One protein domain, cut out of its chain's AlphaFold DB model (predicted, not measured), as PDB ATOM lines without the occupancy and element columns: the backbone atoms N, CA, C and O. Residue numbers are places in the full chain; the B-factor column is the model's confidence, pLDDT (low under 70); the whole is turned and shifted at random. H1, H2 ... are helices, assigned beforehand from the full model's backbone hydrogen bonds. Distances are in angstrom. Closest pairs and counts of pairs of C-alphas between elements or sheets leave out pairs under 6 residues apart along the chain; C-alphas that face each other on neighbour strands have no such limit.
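AT A GLANCE: This is residues 7 to 67 of the 68 residues of an uncharacterized protein of Methanosarcina siciliae C2J (UniProt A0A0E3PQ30). Three short helices are strung on long loops: H1 and H2 run side by side without clearly touching, and H3 sits off on the far side of the model, touching no helix. The loop of residues 17 to 32 leaves H1, runs through the middle of the model between H3 and the pair H1 and H2, and folds back to begin H2; a second loop then leads from H2 to H3, and its residues 48 to 54 stick out. The printed part has 61 residues with three named helices, in the order H1, H2, H3, and no named strand. The class is all helix, though the named helices hold 29 of the 61 residues, under half. The whole is only just loose, close to compact, with a radius of gyration of the C-alphas of 13.0 A and spans of 33 by 31 by 18 A.

IN THESE COORDINATES: Find C-alpha 7 at (9.409, -19.723, 14.078); from there H1, residues 7 to 16, runs 14.3 A from first to last C-alpha. Go on past the loop to C-alpha 33 at (-3.995, -26.279, 10.722), where H2, residues 33 to 41, begins; it is 12.5 A long. H3, residues 55 to 64, is 14.3 A from first to last C-alpha and ends at C-alpha 64, at (14.023, -38.924, -9.915).

HOW THE PARTS SIT: Begin with H1 and look across to H2: the two are close but not clearly touching, with 1 pair of C-alphas within 8 A. Their closest C-alphas are those of Val 9 and Leu 34, 7.7 A apart. Their lines stand at a shallow tilt of 11 degrees, they run the same way, and their centres are 12.7 A apart. Now look to H3: it is apart from H1 and apart from H2, with no C-alpha of either helix within 8 A of it. In the backbones of H1 and H2 every O i to N i+4 pair is within hydrogen-bond range; in H3 it is 5 of 6.

THE WHOLE: The two C-alphas farthest apart are those of Ser 7 and Asp 50, at 35.8 A, and the first and last printed C-alphas, of Ser 7 and Leu 67, are 31.2 A apart. Both links are long: residues 17 to 32 join H1 to H2, and residues 42 to 54 join H2 to H3. Within the second link, look at residues 48 to 54, which stand free. The printed part, residues 7 to 67, has no cut. Its mean pLDDT is 92.7, and no printed residue of this predicted model is under 70.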
ATOM      1  N   SER A   7       8.275 -19.803  15.010       93.19
ATOM      2  CA  SER A   7       9.409 -19.723  14.078       93.19
ATOM      3  C   SER A   7       9.522 -20.960  13.187       93.19
ATOM      4  O   SER A   7       9.813 -20.833  12.000       93.19
ATOM      5  N   PHE A   8       9.233 -22.146  13.730       92.06
ATOM      6  CA  PHE A   8       9.178 -23.377  12.942       92.06
ATOM      7  C   PHE A   8       8.043 -23.320  11.915       92.06
ATOM      8  O   PHE A   8       8.254 -23.630  10.748       92.06
ATOM      9  N   VAL A   9       6.844 -22.902  12.340       93.31
ATOM     10  CA  VAL A   9       5.689 -22.763  11.443       93.31
ATOM     11  C   VAL A   9       5.996 -21.789  10.307       93.31
ATOM     12  O   VAL A   9       5.801 -22.163   9.155       93.31
ATOM     13  N   SER A  10       6.538 -20.605  10.603       94.38
ATOM     14  CA  SER A  10       6.878 -19.613   9.577       94.38
ATOM     15  C   SER A  10       7.916 -20.131   8.579       94.38
ATOM     16  O   SER A  10       7.730 -19.967   7.378       94.38
ATOM     17  N   ALA A  11       8.969 -20.812   9.046       93.88
ATOM     18  CA  ALA A  11       9.971 -21.395   8.155       93.88
ATOM     19  C   ALA A  11       9.383 -22.497   7.256       93.88
ATOM     20  O   ALA A  11       9.725 -22.595   6.080       93.88
ATOM     21  N   VAL A  12       8.475 -23.325   7.788       93.25
ATOM     22  CA  VAL A  12       7.775 -24.328   6.975       93.25
ATOM     23  C   VAL A  12       6.886 -23.650   5.939       93.25
ATOM     24  O   VAL A  12       6.894 -24.072   4.790       93.25
ATOM     25  N   GLU A  13       6.138 -22.609   6.310       94.00
ATOM     26  CA  GLU A  13       5.297 -21.872   5.363       94.00
ATOM     27  C   GLU A  13       6.111 -21.254   4.224       94.00
ATOM     28  O   GLU A  13       5.713 -21.402   3.077       94.00
ATOM     29  N   GLU A  14       7.275 -20.668   4.506       95.50
ATOM     30  CA  GLU A  14       8.175 -20.145   3.470       95.50
ATOM     31  C   GLU A  14       8.624 -21.238   2.486       95.50
ATOM     32  O   GLU A  14       8.615 -21.033   1.274       95.50
ATOM     33  N   VAL A  15       8.959 -22.431   2.988       94.44
ATOM     34  CA  VAL A  15       9.315 -23.569   2.129       94.44
ATOM     35  C   VAL A  15       8.119 -24.027   1.292       94.44
ATOM     36  O   VAL A  15       8.300 -24.324   0.113       94.44
ATOM     37  N   LEU A  16       6.911 -24.063   1.867       94.12
ATOM     38  CA  LEU A  16       5.688 -24.457   1.156       94.12
ATOM     39  C   LEU A  16       5.305 -23.497   0.017       94.12
ATOM     40  O   LEU A  16       4.632 -23.937  -0.908       94.12
ATOM     41  N   GLU A  17       5.705 -22.225   0.087       94.19
ATOM     42  CA  GLU A  17       5.498 -21.227  -0.979       94.19
ATOM     43  C   GLU A  17       6.647 -21.187  -2.005       94.19
ATOM     44  O   GLU A  17       6.624 -20.375  -2.928       94.19
ATOM     45  N   SER A  18       7.677 -22.022  -1.845       94.44
ATOM     46  CA  SER A  18       8.816 -22.060  -2.767       94.44
ATOM     47  C   SER A  18       8.588 -23.014  -3.942       94.44
ATOM     48  O   SER A  18       7.856 -23.993  -3.824       94.44
ATOM     49  N   ASP A  19       9.315 -22.805  -5.041       91.19
ATOM     50  CA  ASP A  19       9.296 -23.693  -6.218       91.19
ATOM     51  C   ASP A  19      10.083 -25.008  -6.015       91.19
ATOM     52  O   ASP A  19      10.442 -25.693  -6.972       91.19
ATOM     53  N   LYS A  20      10.432 -25.356  -4.772       90.69
ATOM     54  CA  LYS A  20      11.221 -26.556  -4.468       90.69
ATOM     55  C   LYS A  20      10.311 -27.768  -4.307       90.69
ATOM     56  O   LYS A  20       9.267 -27.682  -3.666       90.69
ATOM     57  N   SER A  21      10.762 -28.931  -4.775       91.12
ATOM     58  CA  SER A  21      10.115 -30.202  -4.439       91.12
ATOM     59  C   SER A  21      10.245 -30.484  -2.934       91.12
ATOM     60  O   SER A  21      11.317 -30.322  -2.341       91.12
ATOM     61  N   ILE A  22       9.150 -30.909  -2.294       93.06
ATOM     62  CA  ILE A  22       9.054 -31.039  -0.830       93.06
ATOM     63  C   ILE A  22       8.715 -32.474  -0.437       93.06
ATOM     64  O   ILE A  22       7.742 -33.057  -0.909       93.06
ATOM     65  N   LEU A  23       9.479 -33.009   0.517       94.38
ATOM     66  CA  LEU A  23       9.157 -34.237   1.235       94.38
ATOM     67  C   LEU A  23       8.873 -33.900   2.700       94.38
ATOM     68  O   LEU A  23       9.753 -33.437   3.424       94.38
ATOM     69  N   ALA A  24       7.644 -34.159   3.148       92.62
ATOM     70  CA  ALA A  24       7.214 -33.874   4.512       92.62
ATOM     71  C   ALA A  24       6.652 -35.122   5.201       92.62
ATOM     72  O   ALA A  24       5.905 -35.899   4.608       92.62
ATOM     73  N   VAL A  25       6.959 -35.277   6.491       93.44
ATOM     74  CA  VAL A  25       6.386 -36.325   7.346       93.44
ATOM     75  C   VAL A  25       5.442 -35.682   8.350       93.44
ATOM     76  O   VAL A  25       5.831 -34.808   9.122       93.44
ATOM     77  N   LEU A  26       4.191 -36.136   8.359       92.81
ATOM     78  CA  LEU A  26       3.156 -35.635   9.255       92.81
ATOM     79  C   LEU A  26       2.706 -36.735  10.210       92.81
ATOM     80  O   LEU A  26       2.437 -37.863   9.797       92.81
ATOM     81  N   HIS A  27       2.524 -36.394  11.485       91.75
ATOM     82  CA  HIS A  27       1.875 -37.316  12.414       91.75
ATOM     83  C   HIS A  27       0.432 -37.589  11.965       91.75
ATOM     84  O   HIS A  27      -0.327 -36.644  11.735       91.75
ATOM     85  N   HIS A  28       0.027 -38.861  11.874       90.75
ATOM     86  CA  HIS A  28      -1.256 -39.265  11.278       90.75
ATOM     87  C   HIS A  28      -2.461 -38.545  11.910       90.75
ATOM     88  O   HIS A  28      -3.316 -38.038  11.191       90.75
ATOM     89  N   SER A  29      -2.486 -38.418  13.241       91.25
ATOM     90  CA  SER A  29      -3.588 -37.782  13.982       91.25
ATOM     91  C   SER A  29      -3.433 -36.274  14.158       91.25
ATOM     92  O   SER A  29      -4.248 -35.663  14.842       91.25
ATOM     93  N   SER A  30      -2.374 -35.652  13.621       90.75
ATOM     94  CA  SER A  30      -2.178 -34.210  13.809       90.75
ATOM     95  C   SER A  30      -3.340 -33.441  13.191       90.75
ATOM     96  O   SER A  30      -3.566 -33.517  11.979       90.75
ATOM     97  N   ARG A  31      -4.053 -32.689  14.032       91.12
ATOM     98  CA  ARG A  31      -5.142 -31.794  13.626       91.12
ATOM     99  C   ARG A  31      -4.681 -30.348  13.477       91.12
ATOM    100  O   ARG A  31      -5.517 -29.503  13.178       91.12
ATOM    101  N   HIS A  32      -3.390 -30.070  13.659       92.81
ATOM    102  CA  HIS A  32      -2.845 -28.725  13.510       92.81
ATOM    103  C   HIS A  32      -3.185 -28.154  12.118       92.81
ATOM    104  O   HIS A  32      -3.037 -28.893  11.136       92.81
ATOM    105  N   PRO A  33      -3.599 -26.876  12.000       92.56
ATOM    106  CA  PRO A  33      -3.995 -26.279  10.722       92.56
ATOM    107  C   PRO A  33      -2.960 -26.471   9.607       92.56
ATOM    108  O   PRO A  33      -3.315 -26.940   8.528       92.56
ATOM    109  N   LEU A  34      -1.672 -26.242   9.895       93.12
ATOM    110  CA  LEU A  34      -0.587 -26.450   8.925       93.12
ATOM    111  C   LEU A  34      -0.518 -27.899   8.412       93.12
ATOM    112  O   LEU A  34      -0.411 -28.130   7.215       93.12
ATOM    113  N   ALA A  35      -0.656 -28.893   9.295       93.38
ATOM    114  CA  ALA A  35      -0.641 -30.295   8.882       93.38
ATOM    115  C   ALA A  35      -1.867 -30.648   8.022       93.38
ATOM    116  O   ALA A  35      -1.767 -31.453   7.101       93.38
ATOM    117  N   GLN A  36      -3.032 -30.054   8.300       93.56
ATOM    118  CA  GLN A  36      -4.215 -30.231   7.451       93.56
ATOM    119  C   GLN A  36      -4.042 -29.568   6.082       93.56
ATOM    120  O   GLN A  36      -4.440 -30.155   5.080       93.56
ATOM    121  N   ARG A  37      -3.435 -28.376   6.040       93.44
ATOM    122  CA  ARG A  37      -3.112 -27.659   4.805       93.44
ATOM    123  C   ARG A  37      -2.167 -28.481   3.926       93.44
ATOM    124  O   ARG A  37      -2.506 -28.737   2.777       93.44
ATOM    125  N   ILE A  38      -1.065 -28.988   4.488       94.75
ATOM    126  CA  ILE A  38      -0.109 -29.843   3.764       94.75
ATOM    127  C   ILE A  38      -0.808 -31.098   3.216       94.75
ATOM    128  O   ILE A  38      -0.665 -31.414   2.042       94.75
ATOM    129  N   ARG A  39      -1.658 -31.781   4.000       94.19
ATOM    130  CA  ARG A  39      -2.393 -32.965   3.502       94.19
ATOM    131  C   ARG A  39      -3.333 -32.686   2.327       94.19
ATOM    132  O   ARG A  39      -3.648 -33.615   1.598       94.19
ATOM    133  N   LYS A  40      -3.843 -31.458   2.191       93.25
ATOM    134  CA  LYS A  40      -4.743 -31.077   1.091       93.25
ATOM    135  C   LYS A  40      -3.988 -30.644  -0.165       93.25
ATOM    136  O   LYS A  40      -4.555 -30.733  -1.244       93.25
ATOM    137  N   GLY A  41      -2.763 -30.138  -0.009       92.56
ATOM    138  CA  GLY A  41      -1.962 -29.589  -1.107       92.56
ATOM    139  C   GLY A  41      -0.950 -30.558  -1.719       92.56
ATOM    140  O   GLY A  41      -0.452 -30.286  -2.801       92.56
ATOM    141  N   PHE A  42      -0.645 -31.669  -1.047       93.38
ATOM    142  CA  PHE A  42       0.395 -32.611  -1.460       93.38
ATOM    143  C   PHE A  42      -0.159 -34.021  -1.640       93.38
ATOM    144  O   PHE A  42      -1.179 -34.393  -1.053       93.38
ATOM    145  N   GLU A  43       0.561 -34.839  -2.405       93.69
ATOM    146  CA  GLU A  43       0.318 -36.275  -2.430       93.69
ATOM    147  C   GLU A  43       0.571 -36.886  -1.043       93.69
ATOM    148  O   GLU A  43       1.596 -36.643  -0.403       93.69
ATOM    149  N   LEU A  44      -0.370 -37.709  -0.579       94.69
ATOM    150  CA  LEU A  44      -0.298 -38.341   0.732       94.69
ATOM    151  C   LEU A  44       0.010 -39.834   0.608       94.69
ATOM    152  O   LEU A  44      -0.835 -40.624   0.190       94.69
ATOM    153  N   LEU A  45       1.187 -40.231   1.085       94.44
ATOM    154  CA  LEU A  45       1.559 -41.633   1.254       94.44
ATOM    155  C   LEU A  45       1.376 -42.032   2.721       94.44
ATOM    156  O   LEU A  45       2.125 -41.602   3.600       94.44
ATOM    157  N   LYS A  46       0.350 -42.838   3.006       95.00
ATOM    158  CA  LYS A  46       0.095 -43.331   4.362       95.00
ATOM    159  C   LYS A  46       0.965 -44.554   4.637       95.00
ATOM    160  O   LYS A  46       0.766 -45.595   4.022       95.00
ATOM    161  N   VAL A  47       1.889 -44.428   5.586       94.62
ATOM    162  CA  VAL A  47       2.702 -45.559   6.047       94.62
ATOM    163  C   VAL A  47       1.883 -46.510   6.920       94.62
ATOM    164  O   VAL A  47       1.150 -46.080   7.816       94.62
ATOM    165  N   ASP A  48       2.033 -47.803   6.666       95.31
ATOM    166  CA  ASP A  48       1.541 -48.899   7.493       95.31
ATOM    167  C   ASP A  48       2.614 -49.998   7.612       95.31
ATOM    168  O   ASP A  48       3.760 -49.822   7.198       95.31
ATOM    169  N   LYS A  49       2.276 -51.110   8.272       96.50
ATOM    170  CA  LYS A  49       3.236 -52.196   8.510       96.50
ATOM    171  C   LYS A  49       3.621 -52.939   7.233       96.50
ATOM    172  O   LYS A  49       4.726 -53.466   7.189       96.50
ATOM    173  N   ASP A  50       2.737 -52.960   6.243       96.69
ATOM    174  CA  ASP A  50       2.881 -53.770   5.039       96.69
ATOM    175  C   ASP A  50       3.636 -53.000   3.947       96.69
ATOM    176  O   ASP A  50       4.341 -53.596   3.141       96.69
ATOM    177  N   ASN A  51       3.542 -51.664   3.941       95.69
ATOM    178  CA  ASN A  51       4.126 -50.824   2.897       95.69
ATOM    179  C   ASN A  51       5.414 -50.077   3.293       95.69
ATOM    180  O   ASN A  51       6.069 -49.500   2.420       95.69
ATOM    181  N   ARG A  52       5.791 -50.072   4.580       95.31
ATOM    182  CA  ARG A  52       6.906 -49.255   5.100       95.31
ATOM    183  C   ARG A  52       8.249 -49.516   4.419       95.31
ATOM    184  O   ARG A  52       9.008 -48.572   4.231       95.31
ATOM    185  N   ASP A  53       8.523 -50.763   4.045       97.69
ATOM    186  CA  ASP A  53       9.821 -51.165   3.497       97.69
ATOM    187  C   ASP A  53       9.935 -50.798   2.006       97.69
ATOM    188  O   ASP A  53      11.021 -50.530   1.499       97.69
ATOM    189  N   GLU A  54       8.801 -50.690   1.307       96.81
ATOM    190  CA  GLU A  54       8.743 -50.314  -0.111       96.81
ATOM    191  C   GLU A  54       8.656 -48.797  -0.332       96.81
ATOM    192  O   GLU A  54       9.015 -48.293  -1.402       96.81
ATOM    193  N   LEU A  55       8.139 -48.054   0.653       96.12
ATOM    194  CA  LEU A  55       7.901 -46.614   0.539       96.12
ATOM    195  C   LEU A  55       9.147 -45.802   0.158       96.12
ATOM    196  O   LEU A  55       9.005 -44.946  -0.716       96.12
ATOM    197  N   PRO A  56      10.352 -46.052   0.714       95.12
ATOM    198  CA  PRO A  56      11.551 -45.318   0.318       95.12
ATOM    199  C   PRO A  56      11.815 -45.373  -1.191       95.12
ATOM    200  O   PRO A  56      12.018 -44.330  -1.808       95.12
ATOM    201  N   GLY A  57      11.718 -46.562  -1.800       96.06
ATOM    202  CA  GLY A  57      11.907 -46.736  -3.242       96.06
ATOM    203  C   GLY A  57      10.799 -46.083  -4.073       96.06
ATOM    204  O   GLY A  57      11.060 -45.489  -5.119       96.06
ATOM    205  N   LYS A  58       9.547 -46.133  -3.599       94.31
ATOM    206  CA  LYS A  58       8.425 -45.433  -4.253       94.31
ATOM    207  C   LYS A  58       8.603 -43.916  -4.218       94.31
ATOM    208  O   LYS A  58       8.259 -43.256  -5.192       94.31
ATOM    209  N   ILE A  59       9.118 -43.372  -3.115       94.75
ATOM    210  CA  ILE A  59       9.382 -41.940  -2.958       94.75
ATOM    211  C   ILE A  59      10.543 -41.526  -3.862       94.75
ATOM    212  O   ILE A  59      10.361 -40.632  -4.681       94.75
ATOM    213  N   SER A  60      11.697 -42.196  -3.794       94.62
ATOM    214  CA  SER A  60      12.869 -41.828  -4.605       94.62
ATOM    215  C   SER A  60      12.569 -41.841  -6.104       94.62
ATOM    216  O   SER A  60      12.920 -40.899  -6.808       94.62
ATOM    217  N   ASN A  61      11.842 -42.852  -6.583       93.62
ATOM    218  CA  ASN A  61      11.452 -42.948  -7.989       93.62
ATOM    219  C   ASN A  61      10.545 -41.799  -8.458       93.62
ATOM    220  O   ASN A  61      10.513 -41.522  -9.652       93.62
ATOM    221  N   ARG A  62       9.797 -41.140  -7.563       90.88
ATOM    222  CA  ARG A  62       8.984 -39.964  -7.920       90.88
ATOM    223  C   ARG A  62       9.862 -38.743  -8.141       90.88
ATOM    224  O   ARG A  62       9.760 -38.128  -9.190       90.88
ATOM    225  N   PHE A  63      10.767 -38.471  -7.204       88.75
ATOM    226  CA  PHE A  63      11.681 -37.333  -7.306       88.75
ATOM    227  C   PHE A  63      12.675 -37.483  -8.464       88.75
ATOM    228  O   PHE A  63      13.003 -36.499  -9.107       88.75
ATOM    229  N   LEU A  64      13.129 -38.703  -8.773       88.88
ATOM    230  CA  LEU A  64      14.023 -38.924  -9.915       88.88
ATOM    231  C   LEU A  64      13.359 -38.592 -11.258       88.88
ATOM    232  O   LEU A  64      14.015 -38.027 -12.118       88.88
ATOM    233  N   ARG A  65      12.057 -38.869 -11.420       80.38
ATOM    234  CA  ARG A  65      11.308 -38.528 -12.646       80.38
ATOM    235  C   ARG A  65      11.105 -37.027 -12.847       80.38
ATOM    236  O   ARG A  65      10.738 -36.626 -13.939       80.38
ATOM    237  N   GLU A  66      11.272 -36.220 -11.802       73.75
ATOM    238  CA  GLU A  66      11.203 -34.755 -11.900       73.75
ATOM    239  C   GLU A  66      12.528 -34.143 -12.390       73.75
ATOM    240  O   GLU A  66      12.576 -32.949 -12.671       73.75
ATOM    241  N   LEU A  67      13.603 -34.940 -12.461       70.00
ATOM    242  CA  LEU A  67      14.935 -34.505 -12.892       70.00
ATOM    243  C   LEU A  67      15.248 -34.845 -14.360       70.00
ATOM    244  O   LEU A  67      16.280 -34.391 -14.856       70.00
TER     245      LEU A  67